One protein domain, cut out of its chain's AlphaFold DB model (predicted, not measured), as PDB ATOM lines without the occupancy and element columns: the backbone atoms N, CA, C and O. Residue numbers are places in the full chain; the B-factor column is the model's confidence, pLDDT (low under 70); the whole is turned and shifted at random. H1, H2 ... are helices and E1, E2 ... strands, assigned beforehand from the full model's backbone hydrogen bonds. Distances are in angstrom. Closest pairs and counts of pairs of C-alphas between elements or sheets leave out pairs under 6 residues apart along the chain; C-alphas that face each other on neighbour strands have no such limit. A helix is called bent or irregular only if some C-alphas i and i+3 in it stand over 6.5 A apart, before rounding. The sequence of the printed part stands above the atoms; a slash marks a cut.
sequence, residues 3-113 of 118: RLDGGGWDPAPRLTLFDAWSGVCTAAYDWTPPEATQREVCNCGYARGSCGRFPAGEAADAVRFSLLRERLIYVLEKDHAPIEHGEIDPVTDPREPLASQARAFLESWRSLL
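This is residues 3 to 113 of the 118 residues of an uncharacterized protein of Bryobacterales bacterium (UniProt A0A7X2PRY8). The model shows a strongly twisted hairpin sheet of three strands, E1 to E3, with one long helix, H2, packed slantwise over one of its faces; beyond the start of E1 lies a second, loop-rich half that holds the short helix H1. That half is mostly winding chain with no named element, residues 3 to 34 and 43 to 61, on either side of H1 in the sequence. The printed part has 111 residues with two named helices and three named strands in the order H1, E1, E2, E3, H2; the sheet's order is E1, E2, E3, antiparallel throughout. The class is mixed, helices and strands, though 45 residues, under half, are in named elements. The whole is compact, with a radius of gyration of the C-alphas of 13.7 A, and its outline is rounded, spanning 37 by 34 by 27 A.

Start at C-alpha 3, at (18.482, 47.708, 44.852), and go through 32 residues with no named element, 3 to 34. At C-alpha 35, at (19.053, 42.352, 35.151), you reach H1, residues 35 to 42, a helix of 9.4 A. H1 is neither bent nor irregular, but only just: C-alphas 39 and 42 are 6.4 A apart. After residues 43 to 61 find C-alpha 62 at (4.890, 34.803, 45.440), where E1, residues 62 to 68, begins; it is 19.6 A long. E2, residues 71 to 78, is the longest strand by residues and measures 23.0 A. E3, residues 81 to 87, measures 18.1 A. The last element is H2, residues 98 to 112, the longest helix; it runs 21.4 A from Leu 98 to C-alpha 112 at (8.342, 56.190, 49.925).

Begin with the sheet, a meander, in which each strand is the antiparallel neighbour of the one before. E1 and E2 form a hairpin, with 155 degrees between their directions; look at N 64 and O 75, 2.9 A apart, and N 73 and O 66, 2.8 A apart, both within hydrogen-bond range. E2 and E3 form the next hairpin, at 156 degrees; here N 76 and O 84 are 2.8 A apart and N 81 and O 78 are 2.9 A apart, again within hydrogen-bond range. E1 and E3 are the edge strands and E2 is the inner one. H2 is on the sheet at a height over the sheet of 8.5 A, and the two make two layers, a helix on one face of a sheet. It lies over E1 and only just over E2, where 3 of its C-alphas fall. It runs slantwise to the strands, at 54 degrees to E1 on the local plane. The closest C-alphas of E1 and H2 are those of Phe 65 and Phe 105, 7.0 A apart; those of E2 and H2 are Leu 72 and Ala 102, 7.8 A apart. H1 is not on the sheet, and it is apart from E2, E3 and H2. In H1 and H2 every O i to N i+4 pair is within hydrogen-bond range.

The two C-alphas farthest apart are those of Ala 56 and Leu 113, at 38.4 A, while the first and last printed C-alphas, Arg 3 and Leu 113, are 16.9 A apart. The printed part, 3 to 113, has no cut. The links E1 to E2 and E2 to E3 are tight, E3 to H2 is short with 10 residues, and H1 to E1 is long with 19. In the B-factor column the mean pLDDT of the printed part is 90.4; look at residues 6 to 12 for the seven that are under 70.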
ATOM      1  N   ARG A   3      19.488  46.973  45.615       91.25
ATOM      2  CA  ARG A   3      18.482  47.708  44.852       91.25
ATOM      3  C   ARG A   3      19.027  48.023  43.459       91.25
ATOM      4  O   ARG A   3      20.173  48.446  43.335       91.25
ATOM      5  N   LEU A   4      18.220  47.785  42.433       88.19
ATOM      6  CA  LEU A   4      18.521  48.181  41.059       88.19
ATOM      7  C   LEU A   4      18.066  49.628  40.845       88.19
ATOM      8  O   LEU A   4      17.091  50.073  41.452       88.19
ATOM      9  N   ASP A   5      18.740  50.353  39.957       82.81
ATOM     10  CA  ASP A   5      18.362  51.729  39.643       82.81
ATOM     11  C   ASP A   5      16.930  51.794  39.081       82.81
ATOM     12  O   ASP A   5      16.480  50.910  38.342       82.81
ATOM     13  N   GLY A   6      16.199  52.865  39.406       65.62
ATOM     14  CA  GLY A   6      14.809  53.052  38.967       65.62
ATOM     15  C   GLY A   6      14.642  53.229  37.449       65.62
ATOM     16  O   GLY A   6      13.524  53.165  36.943       65.62
ATOM     17  N   GLY A   7      15.740  53.436  36.716       62.59
ATOM     18  CA  GLY A   7      15.753  53.585  35.262       62.59
ATOM     19  C   GLY A   7      15.688  52.232  34.557       62.59
ATOM     20  O   GLY A   7      16.632  51.453  34.613       62.59
ATOM     21  N   GLY A   8      14.571  51.955  33.892       65.00
ATOM     22  CA  GLY A   8      14.382  50.735  33.100       65.00
ATOM     23  C   GLY A   8      12.923  50.437  32.759       65.00
ATOM     24  O   GLY A   8      12.665  49.668  31.839       65.00
ATOM     25  N   TRP A   9      11.974  51.067  33.456       66.06
ATOM     26  CA  TRP A   9      10.547  50.931  33.174       66.06
ATOM     27  C   TRP A   9       9.874  52.279  32.948       66.06
ATOM     28  O   TRP A   9      10.074  53.212  33.724       66.06
ATOM     29  N   ASP A  10       9.032  52.342  31.921       62.19
ATOM     30  CA  ASP A  10       8.127  53.456  31.651       62.19
ATOM     31  C   ASP A  10       6.766  52.902  31.173       62.19
ATOM     32  O   ASP A  10       6.683  52.398  30.048       62.19
ATOM     33  N   PRO A  11       5.707  52.914  32.012       66.44
ATOM     34  CA  PRO A  11       5.677  53.338  33.418       66.44
ATOM     35  C   PRO A  11       6.276  52.286  34.370       66.44
ATOM     36  O   PRO A  11       6.362  51.102  34.044       66.44
ATOM     37  N   ALA A  12       6.635  52.700  35.589       67.19
ATOM     38  CA  ALA A  12       7.115  51.778  36.619       67.19
ATOM     39  C   ALA A  12       6.030  50.744  37.011       67.19
ATOM     40  O   ALA A  12       4.907  51.135  37.354       67.19
ATOM     41  N   PRO A  13       6.327  49.431  36.981       72.25
ATOM     42  CA  PRO A  13       5.387  48.397  37.398       72.25
ATOM     43  C   PRO A  13       5.142  48.433  38.915       72.25
ATOM     44  O   PRO A  13       5.987  48.871  39.694       72.25
ATOM     45  N   ARG A  14       3.987  47.917  39.360       72.81
ATOM     46  CA  ARG A  14       3.725  47.677  40.790       72.81
ATOM     47  C   ARG A  14       4.420  46.391  41.225       72.81
ATOM     48  O   ARG A  14       3.845  45.310  41.117       72.81
ATOM     49  N   LEU A  15       5.657  46.518  41.681       85.19
ATOM     50  CA  LEU A  15       6.465  45.384  42.119       85.19
ATOM     51  C   LEU A  15       6.081  44.913  43.515       85.19
ATOM     52  O   LEU A  15       5.591  45.683  44.343       85.19
ATOM     53  N   THR A  16       6.386  43.647  43.789       87.38
ATOM     54  CA  THR A  16       6.149  43.006  45.093       87.38
ATOM     55  C   THR A  16       6.882  43.703  46.242       87.38
ATOM     56  O   THR A  16       6.359  43.771  47.354       87.38
ATOM     57  N   LEU A  17       8.060  44.270  45.964       91.00
ATOM     58  CA  LEU A  17       8.927  44.944  46.933       91.00
ATOM     59  C   LEU A  17       8.988  46.468  46.723       91.00
ATOM     60  O   LEU A  17       9.908  47.101  47.223       91.00
ATOM     61  N   PHE A  18       8.032  47.054  45.992       88.75
ATOM     62  CA  PHE A  18       7.989  48.456  45.531       88.75
ATOM     63  C   PHE A  18       9.098  48.884  44.552       88.75
ATOM     64  O   PHE A  18       8.763  49.455  43.519       88.75
ATOM     65  N   ASP A  19      10.371  48.586  44.826       89.56
ATOM     66  CA  ASP A  19      11.486  48.821  43.895       89.56
ATOM     67  C   ASP A  19      11.951  47.527  43.211       89.56
ATOM     68  O   ASP A  19      11.571  46.413  43.582       89.56
ATOM     69  N   ALA A  20      12.811  47.690  42.206       90.62
ATOM     70  CA  ALA A  20      13.574  46.611  41.598       90.62
ATOM     71  C   ALA A  20      14.733  46.182  42.495       90.62
ATOM     72  O   ALA A  20      15.510  47.017  42.958       90.62
ATOM     73  N   TRP A  21      14.930  44.879  42.635       93.12
ATOM     74  CA  TRP A  21      16.032  44.318  43.394       93.12
ATOM     75  C   TRP A  21      16.774  43.251  42.605       93.12
ATOM     76  O   TRP A  21      16.172  42.439  41.901       93.12
ATOM     77  N   SER A  22      18.093  43.246  42.762       93.00
ATOM     78  CA  SER A  22      18.961  42.177  42.317       93.00
ATOM     79  C   SER A  22      19.233  41.172  43.437       93.00
ATOM     80  O   SER A  22      19.336  41.514  44.627       93.00
ATOM     81  N   GLY A  23      19.356  39.904  43.063       91.38
ATOM     82  CA  GLY A  23      19.644  38.818  43.987       91.38
ATOM     83  C   GLY A  23      20.040  37.528  43.282       91.38
ATOM     84  O   GLY A  23      20.019  37.422  42.058       91.38
ATOM     85  N   VAL A  24      20.413  36.541  44.088       91.75
ATOM     86  CA  VAL A  24      20.732  35.191  43.621       91.75
ATOM     87  C   VAL A  24      19.436  34.405  43.434       91.75
ATOM     88  O   VAL A  24      18.503  34.529  44.230       91.75
ATOM     89  N   CYS A  25      19.371  33.594  42.380       91.19
ATOM     90  CA  CYS A  25      18.241  32.711  42.139       91.19
ATOM     91  C   CYS A  25      18.176  31.618  43.212       91.19
ATOM     92  O   CYS A  25      19.129  30.874  43.413       91.19
ATOM     93  N   THR A  26      17.033  31.454  43.871       88.44
ATOM     94  CA  THR A  26      16.870  30.401  44.888       88.44
ATOM     95  C   THR A  26      16.744  29.002  44.292       88.44
ATOM     96  O   THR A  26      17.008  28.025  44.976       88.44
ATOM     97  N   ALA A  27      16.398  28.894  43.007       88.81
ATOM     98  CA  ALA A  27      16.412  27.630  42.273       88.81
ATOM     99  C   ALA A  27      17.819  27.235  41.775       88.81
ATOM    100  O   ALA A  27      18.019  26.108  41.330       88.81
ATOM    101  N   ALA A  28      18.782  28.163  41.815       83.25
ATOM    102  CA  ALA A  28      20.167  27.970  41.388       83.25
ATOM    103  C   ALA A  28      21.072  28.919  42.194       83.25
ATOM    104  O   ALA A  28      21.388  30.020  41.744       83.25
ATOM    105  N   TYR A  29      21.422  28.496  43.415       76.25
ATOM    106  CA  TYR A  29      22.075  29.307  44.457       76.25
ATOM    107  C   TYR A  29      23.457  29.886  44.088       76.25
ATOM    108  O   TYR A  29      24.033  30.644  44.864       76.25
ATOM    109  N   ASP A  30      24.003  29.546  42.927       84.50
ATOM    110  CA  ASP A  30      25.267  30.030  42.372       84.50
ATOM    111  C   ASP A  30      25.077  30.974  41.169       84.50
ATOM    112  O   ASP A  30      26.051  31.417  40.559       84.50
ATOM    113  N   TRP A  31      23.830  31.312  40.827       90.00
ATOM    114  CA  TRP A  31      23.502  32.090  39.642       90.00
ATOM    115  C   TRP A  31      22.688  33.345  39.962       90.00
ATOM    116  O   TRP A  31      21.581  33.296  40.506       90.00
ATOM    117  N   THR A  32      23.219  34.490  39.538       92.56
ATOM    118  CA  THR A  32      22.496  35.765  39.504       92.56
ATOM    119  C   THR A  32      21.836  35.921  38.132       92.56
ATOM    120  O   THR A  32      22.552  35.933  37.124       92.56
ATOM    121  N   PRO A  33      20.498  36.054  38.043       92.31
ATOM    122  CA  PRO A  33      19.838  36.266  36.763       92.31
ATOM    123  C   PRO A  33      20.278  37.587  36.105       92.31
ATOM    124  O   PRO A  33      20.548  38.558  36.814       92.31
ATOM    125  N   PRO A  34      20.309  37.683  34.763       93.12
ATOM    126  CA  PRO A  34      20.501  38.958  34.076       93.12
ATOM    127  C   PRO A  34      19.496  40.005  34.561       93.12
ATOM    128  O   PRO A  34      18.343  39.672  34.832       93.12
ATOM    129  N   GLU A  35      19.905  41.272  34.633       90.88
ATOM    130  CA  GLU A  35      19.053  42.352  35.151       90.88
ATOM    131  C   GLU A  35      17.693  42.424  34.442       90.88
ATOM    132  O   GLU A  35      16.671  42.532  35.113       90.88
ATOM    133  N   ALA A  36      17.659  42.264  33.115       89.50
ATOM    134  CA  ALA A  36      16.414  42.213  32.344       89.50
ATOM    135  C   ALA A  36      15.451  41.129  32.864       89.50
ATOM    136  O   ALA A  36      14.286  41.408  33.121       89.50
ATOM    137  N   THR A  37      15.948  39.918  33.137       91.19
ATOM    138  CA  THR A  37      15.144  38.841  33.740       91.19
ATOM    139  C   THR A  37      14.680  39.197  35.148       91.19
ATOM    140  O   THR A  37      13.544  38.901  35.524       91.19
ATOM    141  N   GLN A  38      15.536  39.840  35.942       91.75
ATOM    142  CA  GLN A  38      15.159  40.259  37.289       91.75
ATOM    143  C   GLN A  38      14.045  41.305  37.246       91.75
ATOM    144  O   GLN A  38      13.111  41.233  38.045       91.75
ATOM    145  N   ARG A  39      14.108  42.230  36.285       87.94
ATOM    146  CA  ARG A  39      13.099  43.264  36.073       87.94
ATOM    147  C   ARG A  39      11.780  42.696  35.547       87.94
ATOM    148  O   ARG A  39      10.722  43.003  36.079       87.94
ATOM    149  N   GLU A  40      11.823  41.858  34.524       87.12
ATOM    150  CA  GLU A  40      10.609  41.386  33.848       87.12
ATOM    151  C   GLU A  40       9.907  40.251  34.599       87.12
ATOM    152  O   GLU A  40       8.704  40.059  34.434       87.12
ATOM    153  N   VAL A  41      10.643  39.503  35.430       91.06
ATOM    154  CA  VAL A  41      10.142  38.261  36.029       91.06
ATOM    155  C   VAL A  41      10.360  38.208  37.541       91.06
ATOM    156  O   VAL A  41       9.390  38.140  38.293       91.06
ATOM    157  N   CYS A  42      11.606  38.247  38.026       91.25
ATOM    158  CA  CYS A  42      11.889  37.926  39.436       91.25
ATOM    159  C   CYS A  42      11.268  38.912  40.442       91.25
ATOM    160  O   CYS A  42      10.858  38.487  41.517       91.25
ATOM    161  N   ASN A  43      11.169  40.202  40.104       91.44
ATOM    162  CA  ASN A  43      10.595  41.226  40.992       91.44
ATOM    163  C   ASN A  43       9.056  41.316  40.932       91.44
ATOM    164  O   ASN A  43       8.427  41.934  41.797       91.44
ATOM    165  N   CYS A  44       8.435  40.699  39.925       88.62
ATOM    166  CA  CYS A  44       6.996  40.789  39.680       88.62
ATOM    167  C   CYS A  44       6.172  39.822  40.550       88.62
ATOM    168  O   CYS A  44       4.967  40.013  40.705       88.62
ATOM    169  N   GLY A  45       6.814  38.799  41.130       88.50
ATOM    170  CA  GLY A  45       6.117  37.641  41.698       88.50
ATOM    171  C   GLY A  45       5.479  36.771  40.608       88.50
ATOM    172  O   GLY A  45       5.491  37.127  39.432       88.50
ATOM    173  N   TYR A  46       4.932  35.610  40.983       91.06
ATOM    174  CA  TYR A  46       4.207  34.719  40.062       91.06
ATOM    175  C   TYR A  46       4.993  34.324  38.806       91.06
ATOM    176  O   TYR A  46       4.455  34.236  37.708       91.06
ATOM    177  N   ALA A  47       6.281  34.027  38.966       92.75
ATOM    178  CA  ALA A  47       7.162  33.668  37.857       92.75
ATOM    179  C   ALA A  47       6.885  32.271  37.251       92.75
ATOM    180  O   ALA A  47       7.558  31.868  36.295       92.75
ATOM    181  N   ARG A  48       5.915  31.516  37.788       92.75
ATOM    182  CA  ARG A  48       5.507  30.200  37.276       92.75
ATOM    183  C   ARG A  48       5.024  30.331  35.831       92.75
ATOM    184  O   ARG A  48       4.110  31.089  35.540       92.75
ATOM    185  N   GLY A  49       5.633  29.570  34.923       91.19
ATOM    186  CA  GLY A  49       5.309  29.598  33.490       91.19
ATOM    187  C   GLY A  49       6.025  30.691  32.685       91.19
ATOM    188  O   GLY A  49       6.117  30.561  31.469       91.19
ATOM    189  N   SER A  50       6.598  31.709  33.335       91.94
ATOM    190  CA  SER A  50       7.387  32.765  32.675       91.94
ATOM    191  C   SER A  50       8.894  32.604  32.889       91.94
ATOM    192  O   SER A  50       9.690  32.921  32.009       91.94
ATOM    193  N   CYS A  51       9.314  32.082  34.044       93.56
ATOM    194  CA  CYS A  51      10.711  31.776  34.331       93.56
ATOM    195  C   CYS A  51      11.017  30.310  34.012       93.56
ATOM    196  O   CYS A  51      10.503  29.405  34.667       93.56
ATOM    197  N   GLY A  52      11.940  30.065  33.077       91.56
ATOM    198  CA  GLY A  52      12.396  28.708  32.740       91.56
ATOM    199  C   GLY A  52      13.147  27.977  33.863       91.56
ATOM    200  O   GLY A  52      13.435  26.794  33.729       91.56
ATOM    201  N   ARG A  53      13.475  28.668  34.964       92.00
ATOM    202  CA  ARG A  53      14.102  28.099  36.172       92.00
ATOM    203  C   ARG A  53      13.141  27.991  37.359       92.00
ATOM    204  O   ARG A  53      13.578  27.625  38.443       92.00
ATOM    205  N   PHE A  54      11.862  28.330  37.187       92.25
ATOM    206  CA  PHE A  54      10.884  28.206  38.266       92.25
ATOM    207  C   PHE A  54      10.715  26.723  38.655       92.25
ATOM    208  O   PHE A  54      10.379  25.924  37.775       92.25
ATOM    209  N   PRO A  55      10.929  26.324  39.924       90.69
ATOM    210  CA  PRO A  55      10.892  24.916  40.309       90.69
ATOM    211  C   PRO A  55       9.517  24.267  40.100       90.69
ATOM    212  O   PRO A  55       8.480  24.764  40.552       90.69
ATOM    213  N   ALA A  56       9.510  23.103  39.444       85.31
ATOM    214  CA  ALA A  56       8.323  22.267  39.312       85.31
ATOM    215  C   ALA A  56       8.001  21.629  40.674       85.31
ATOM    216  O   ALA A  56       8.550  20.592  41.028       85.31
ATOM    217  N   GLY A  57       7.144  22.285  41.456       86.12
ATOM    218  CA  GLY A  57       6.784  21.846  42.809       86.12
ATOM    219  C   GLY A  57       7.005  22.893  43.895       86.12
ATOM    220  O   GLY A  57       6.823  22.574  45.064       86.12
ATOM    221  N   GLU A  58       7.362  24.128  43.529       90.38
ATOM    222  CA  GLU A  58       7.469  25.219  44.497       90.38
ATOM    223  C   GLU A  58       6.155  25.401  45.274       90.38
ATOM    224  O   GLU A  58       5.068  25.437  44.672       90.38
ATOM    225  N   ALA A  59       6.278  25.509  46.601       91.62
ATOM    226  CA  ALA A  59       5.149  25.566  47.528       91.62
ATOM    227  C   ALA A  59       4.385  26.896  47.444       91.62
ATOM    228  O   ALA A  59       3.180  26.919  47.682       91.62
ATOM    229  N   ALA A  60       5.064  27.981  47.060       94.50
ATOM    230  CA  ALA A  60       4.485  29.306  46.869       94.50
ATOM    231  C   ALA A  60       4.939  29.928  45.536       94.50
ATOM    232  O   ALA A  60       6.048  29.707  45.065       94.50
ATOM    233  N   ASP A  61       4.082  30.735  44.924       94.06
ATOM    234  CA  ASP A  61       4.362  31.461  43.679       94.06
ATOM    235  C   ASP A  61       4.883  32.878  43.916       94.06
ATOM    236  O   ASP A  61       5.590  33.446  43.077       94.06
ATOM    237  N   ALA A  62       4.505  33.463  45.048       94.44
ATOM    238  CA  ALA A  62       4.890  34.803  45.440       94.44
ATOM    239  C   ALA A  62       4.855  34.946  46.962       94.44
ATOM    240  O   ALA A  62       4.166  34.204  47.667       94.44
ATOM    241  N   VAL A  63       5.556  35.964  47.448       95.69
ATOM    242  CA  VAL A  63       5.340  36.526  48.775       95.69
ATOM    243  C   VAL A  63       4.921  37.982  48.628       95.69
ATOM    244  O   VAL A  63       5.462  38.720  47.802       95.69
ATOM    245  N   ARG A  64       3.951  38.401  49.438       96.12
ATOM    246  CA  ARG A  64       3.602  39.808  49.629       96.12
ATOM    247  C   ARG A  64       3.937  40.239  51.037       96.12
ATOM    248  O   ARG A  64       3.791  39.462  51.976       96.12
ATOM    249  N   PHE A  65       4.320  41.500  51.168       96.56
ATOM    250  CA  PHE A  65       4.601  42.111  52.455       96.56
ATOM    251  C   PHE A  65       3.656  43.278  52.725       96.56
ATOM    252  O   PHE A  65       3.140  43.931  51.816       96.56
ATOM    253  N   SER A  66       3.395  43.537  54.000       94.94
ATOM    254  CA  SER A  66       2.608  44.679  54.460       94.94
ATOM    255  C   SER A  66       3.097  45.127  55.829       94.94
ATOM    256  O   SER A  66       3.457  44.298  56.658       94.94
ATOM    257  N   LEU A  67       3.091  46.436  56.084       93.75
ATOM    258  CA  LEU A  67       3.455  46.989  57.387       93.75
ATOM    259  C   LEU A  67       2.190  47.395  58.151       93.75
ATOM    260  O   LEU A  67       1.449  48.272  57.707       93.75
ATOM    261  N   LEU A  68       1.944  46.773  59.306       92.19
ATOM    262  CA  LEU A  68       0.789  47.044  60.162       92.19
ATOM    263  C   LEU A  68       1.248  47.404  61.575       92.19
ATOM    264  O   LEU A  68       1.640  46.525  62.340       92.19
ATOM    265  N   ARG A  69       1.112  48.686  61.949       86.38
ATOM    266  CA  ARG A  69       1.498  49.191  63.284       86.38
ATOM    267  C   ARG A  69       2.903  48.703  63.671       86.38
ATOM    268  O   ARG A  69       3.060  48.041  64.687       86.38
ATOM    269  N   GLU A  70       3.872  48.957  62.788       87.38
ATOM    270  CA  GLU A  70       5.298  48.584  62.918       87.38
ATOM    271  C   GLU A  70       5.630  47.093  62.747       87.38
ATOM    272  O   GLU A  70       6.801  46.744  62.623       87.38
ATOM    273  N   ARG A  71       4.629  46.215  62.648       94.38
ATOM    274  CA  ARG A  71       4.839  44.785  62.394       94.38
ATOM    275  C   ARG A  71       4.868  44.508  60.900       94.38
ATOM    276  O   ARG A  71       3.973  44.945  60.171       94.38
ATOM    277  N   LEU A  72       5.884  43.779  60.451       97.56
ATOM    278  CA  LEU A  72       6.005  43.348  59.066       97.56
ATOM    279  C   LEU A  72       5.298  42.002  58.894       97.56
ATOM    280  O   LEU A  72       5.674  41.004  59.504       97.56
ATOM    281  N   ILE A  73       4.248  42.000  58.080       98.19
ATOM    282  CA  ILE A  73       3.432  40.828  57.768       98.19
ATOM    283  C   ILE A  73       3.879  40.282  56.418       98.19
ATOM    284  O   ILE A  73       4.009  41.059  55.471       98.19
ATOM    285  N   TYR A  74       4.068  38.967  56.317       98.19
ATOM    286  CA  TYR A  74       4.226  38.271  55.041       98.19
ATOM    287  C   TYR A  74       2.977  37.448  54.723       98.19
ATOM    288  O   TYR A  74       2.296  36.955  55.623       98.19
ATOM    289  N   VAL A  75       2.699  37.284  53.433       98.00
ATOM    290  CA  VAL A  75       1.682  36.376  52.896       98.00
ATOM    291  C   VAL A  75       2.326  35.585  51.767       98.00
ATOM    292  O   VAL A  75       2.725  36.175  50.764       98.00
ATOM    293  N   LEU A  76       2.440  34.269  51.928       97.56
ATOM    294  CA  LEU A  76       2.791  33.364  50.839       97.56
ATOM    295  C   LEU A  76       1.535  33.082  50.020       97.56
ATOM    296  O   LEU A  76       0.481  32.751  50.571       97.56
ATOM    297  N   GLU A  77       1.653  33.211  48.705       97.38
ATOM    298  CA  GLU A  77       0.545  33.030  47.775       97.38
ATOM    299  C   GLU A  77       0.844  31.893  46.798       97.38
ATOM    300  O   GLU A  77       1.961  31.776  46.296       97.38
ATOM    301  N   LYS A  78      -0.166  31.081  46.493       95.88
ATOM    302  CA  LYS A  78      -0.148  30.024  45.478       95.88
ATOM    303  C   LYS A  78      -1.381  30.194  44.598       95.88
ATOM    304  O   LYS A  78      -2.477  30.373  45.120       95.88
ATOM    305  N   ASP A  79      -1.205  30.182  43.280       94.44
ATOM    306  CA  ASP A  79      -2.296  30.361  42.306       94.44
ATOM    307  C   ASP A  79      -3.167  31.599  42.607       94.44
ATOM    308  O   ASP A  79      -4.393  31.575  42.535       94.44
ATOM    309  N   HIS A  80      -2.506  32.698  42.976       93.44
ATOM    310  CA  HIS A  80      -3.120  33.969  43.370       93.44
ATOM    311  C   HIS A  80      -3.963  33.960  44.655       93.44
ATOM    312  O   HIS A  80      -4.649  34.945  44.939       93.44
ATOM    313  N   ALA A  81      -3.878  32.902  45.462       95.81
ATOM    314  CA  ALA A  81      -4.556  32.784  46.747       95.81
ATOM    315  C   ALA A  81      -3.554  32.700  47.914       95.81
ATOM    316  O   ALA A  81      -2.501  32.076  47.769       95.81
ATOM    317  N   PRO A  82      -3.861  33.293  49.084       97.56
ATOM    318  CA  PRO A  82      -3.021  33.152  50.268       97.56
ATOM    319  C   PRO A  82      -3.045  31.704  50.771       97.56
ATOM    320  O   PRO A  82      -4.113  31.108  50.904       97.56
ATOM    321  N   ILE A  83      -1.871  31.166  51.095       98.00
ATOM    322  CA  ILE A  83      -1.718  29.813  51.660       98.00
ATOM    323  C   ILE A  83      -1.092  29.816  53.055       98.00
ATOM    324  O   ILE A  83      -1.390  28.943  53.864       98.00
ATOM    325  N   GLU A  84      -0.273  30.818  53.364       97.88
ATOM    326  CA  GLU A  84       0.367  31.008  54.663       97.88
ATOM    327  C   GLU A  84       0.569  32.505  54.895       97.88
ATOM    328  O   GLU A  84       0.788  33.266  53.952       97.88
ATOM    329  N   HIS A  85       0.485  32.945  56.144       97.75
ATOM    330  CA  HIS A  85       0.829  34.307  56.521       97.75
ATOM    331  C   HIS A  85       1.336  34.348  57.957       97.75
ATOM    332  O   HIS A  85       1.055  33.461  58.764       97.75
ATOM    333  N   GLY A  86       2.055  35.410  58.288       97.69
ATOM    334  CA  GLY A  86       2.515  35.635  59.646       97.69
ATOM    335  C   GLY A  86       3.304  36.921  59.778       97.69
ATOM    336  O   GLY A  86       3.413  37.713  58.843       97.69
ATOM    337  N   GLU A  87       3.862  37.113  60.962       98.06
ATOM    338  CA  GLU A  87       4.815  38.181  61.224       98.06
ATOM    339  C   GLU A  87       6.230  37.697  60.895       98.06
ATOM    340  O   GLU A  87       6.547  36.513  61.045       98.06
ATOM    341  N   ILE A  88       7.072  38.612  60.427       98.25
ATOM    342  CA  ILE A  88       8.490  38.359  60.195       98.25
ATOM    343  C   ILE A  88       9.322  39.513  60.741       98.25
ATOM    344  O   ILE A  88       9.040  40.681  60.480       98.25
ATOM    345  N   ASP A  89      10.383  39.175  61.467       97.31
ATOM    346  CA  ASP A  89      11.444  40.120  61.786       97.31
ATOM    347  C   ASP A  89      12.525  40.029  60.693       97.31
ATOM    348  O   ASP A  89      13.191  39.001  60.563       97.31
ATOM    349  N   PRO A  90      12.736  41.080  59.885       95.31
ATOM    350  CA  PRO A  90      13.658  41.020  58.754       95.31
ATOM    351  C   PRO A  90      15.139  40.909  59.169       95.31
ATOM    352  O   PRO A  90      15.991  40.662  58.313       95.31
ATOM    353  N   VAL A  91      15.470  41.127  60.444       95.56
ATOM    354  CA  VAL A  91      16.833  41.062  60.987       95.56
ATOM    355  C   VAL A  91      17.098  39.717  61.654       95.56
ATOM    356  O   VAL A  91      18.189  39.174  61.491       95.56
ATOM    357  N   THR A  92      16.132  39.190  62.409       97.38
ATOM    358  CA  THR A  92      16.341  38.000  63.253       97.38
ATOM    359  C   THR A  92      15.765  36.708  62.677       97.38
ATOM    360  O   THR A  92      16.171  35.628  63.109       97.38
ATOM    361  N   ASP A  93      14.865  36.776  61.690       97.75
ATOM    362  CA  ASP A  93      14.270  35.586  61.080       97.75
ATOM    363  C   ASP A  93      15.277  34.834  60.182       97.75
ATOM    364  O   ASP A  93      15.881  35.442  59.291       97.75
ATOM    365  N   PRO A  94      15.469  33.516  60.374       96.94
ATOM    366  CA  PRO A  94      16.471  32.745  59.638       96.94
ATOM    367  C   PRO A  94      15.996  32.253  58.259       96.94
ATOM    368  O   PRO A  94      16.779  31.639  57.533       96.94
ATOM    369  N   ARG A  95      14.720  32.436  57.897       95.38
ATOM    370  CA  ARG A  95      14.138  31.854  56.679       95.38
ATOM    371  C   ARG A  95      14.563  32.647  55.448       95.38
ATOM    372  O   ARG A  95      13.986  33.684  55.142       95.38
ATOM    373  N   GLU A  96      15.533  32.148  54.692       92.62
ATOM    374  CA  GLU A  96      15.886  32.702  53.378       92.62
ATOM    375  C   GLU A  96      15.159  31.950  52.243       92.62
ATOM    376  O   GLU A  96      14.982  30.735  52.336       92.62
ATOM    377  N   PRO A  97      14.714  32.635  51.168       92.50
ATOM    378  CA  PRO A  97      14.937  34.054  50.857       92.50
ATOM    379  C   PRO A  97      13.936  35.025  51.518       92.50
ATOM    380  O   PRO A  97      13.957  36.219  51.226       92.50
ATOM    381  N   LEU A  98      13.018  34.541  52.361       95.50
ATOM    382  CA  LEU A  98      11.927  35.349  52.916       95.50
ATOM    383  C   LEU A  98      12.446  36.568  53.704       95.50
ATOM    384  O   LEU A  98      11.983  37.687  53.482       95.50
ATOM    385  N   ALA A  99      13.445  36.376  54.566       96.88
ATOM    386  CA  ALA A  99      14.050  37.433  55.371       96.88
ATOM    387  C   ALA A  99      14.781  38.480  54.513       96.88
ATOM    388  O   ALA A  99      14.637  39.683  54.746       96.88
ATOM    389  N   SER A 100      15.526  38.071  53.480       95.50
ATOM    390  CA  SER A 100      16.166  39.028  52.568       95.50
ATOM    391  C   SER A 100      15.171  39.844  51.746       95.50
ATOM    392  O   SER A 100      15.385  41.048  51.584       95.50
ATOM    393  N   GLN A 101      14.064  39.246  51.304       96.00
ATOM    394  CA  GLN A 101      12.985  39.979  50.633       96.00
ATOM    395  C   GLN A 101      12.245  40.922  51.592       96.00
ATOM    396  O   GLN A 101      11.925  42.048  51.218       96.00
ATOM    397  N   ALA A 102      12.058  40.523  52.852       97.19
ATOM    398  CA  ALA A 102      11.478  41.370  53.893       97.19
ATOM    399  C   ALA A 102      12.330  42.630  54.152       97.19
ATOM    400  O   ALA A 102      11.793  43.736  54.262       97.19
ATOM    401  N   ARG A 103      13.666  42.490  54.186       96.94
ATOM    402  CA  ARG A 103      14.602  43.630  54.276       96.94
ATOM    403  C   ARG A 103      14.463  44.573  53.082       96.94
ATOM    404  O   ARG A 103      14.350  45.780  53.282       96.94
ATOM    405  N   ALA A 104      14.434  44.020  51.870       95.94
ATOM    406  CA  ALA A 104      14.280  44.782  50.632       95.94
ATOM    407  C   ALA A 104      12.952  45.559  50.593       95.94
ATOM    408  O   ALA A 104      12.952  46.766  50.359       95.94
ATOM    409  N   PHE A 105      11.835  44.905  50.928       95.56
ATOM    410  CA  PHE A 105      10.533  45.564  51.049       95.56
ATOM    411  C   PHE A 105      10.579  46.752  52.017       95.56
ATOM    412  O   PHE A 105      10.081  47.830  51.700       95.56
ATOM    413  N   LEU A 106      11.173  46.566  53.200       95.12
ATOM    414  CA  LEU A 106      11.204  47.603  54.228       95.12
ATOM    415  C   LEU A 106      12.084  48.793  53.819       95.12
ATOM    416  O   LEU A 106      11.749  49.937  54.130       95.12
ATOM    417  N   GLU A 107      13.190  48.543  53.118       94.69
ATOM    418  CA  GLU A 107      14.037  49.598  52.556       94.69
ATOM    419  C   GLU A 107      13.288  50.414  51.497       94.69
ATOM    420  O   GLU A 107      13.246  51.645  51.586       94.69
ATOM    421  N   SER A 108      12.626  49.745  50.552       92.31
ATOM    422  CA  SER A 108      11.828  50.422  49.532       92.31
ATOM    423  C   SER A 108      10.660  51.193  50.141       92.31
ATOM    424  O   SER A 108      10.492  52.375  49.848       92.31
ATOM    425  N   TRP A 109       9.919  50.593  51.078       91.38
ATOM    426  CA  TRP A 109       8.822  51.258  51.784       91.38
ATOM    427  C   TRP A 109       9.281  52.527  52.516       91.38
ATOM    428  O   TRP A 109       8.627  53.563  52.423       91.38
ATOM    429  N   ARG A 110      10.438  52.492  53.192       91.19
ATOM    430  CA  ARG A 110      11.006  53.677  53.863       91.19
ATOM    431  C   ARG A 110      11.343  54.796  52.885       91.19
ATOM    432  O   ARG A 110      11.217  55.960  53.248       91.19
ATOM    433  N   SER A 111      11.756  54.463  51.663       88.25
ATOM    434  CA  SER A 111      12.055  55.469  50.640       88.25
ATOM    435  C   SER A 111      10.812  56.176  50.091       88.25
ATOM    436  O   SER A 111      10.930  57.285  49.575       88.25
ATOM    437  N   LEU A 112       9.627  55.576  50.263       84.75
ATOM    438  CA  LEU A 112       8.342  56.190  49.925       84.75
ATOM    439  C   LEU A 112       7.865  57.190  50.985       84.75
ATOM    440  O   LEU A 112       6.976  57.996  50.706       84.75
ATOM    441  N   LEU A 113       8.418  57.143  52.202       82.62
ATOM    442  CA  LEU A 113       8.058  58.101  53.237       82.62
ATOM    443  C   LEU A 113       8.627  59.483  52.890       82.62
ATOM    444  O   LEU A 113       9.805  59.594  52.529       82.62
TER     445      LEU A 113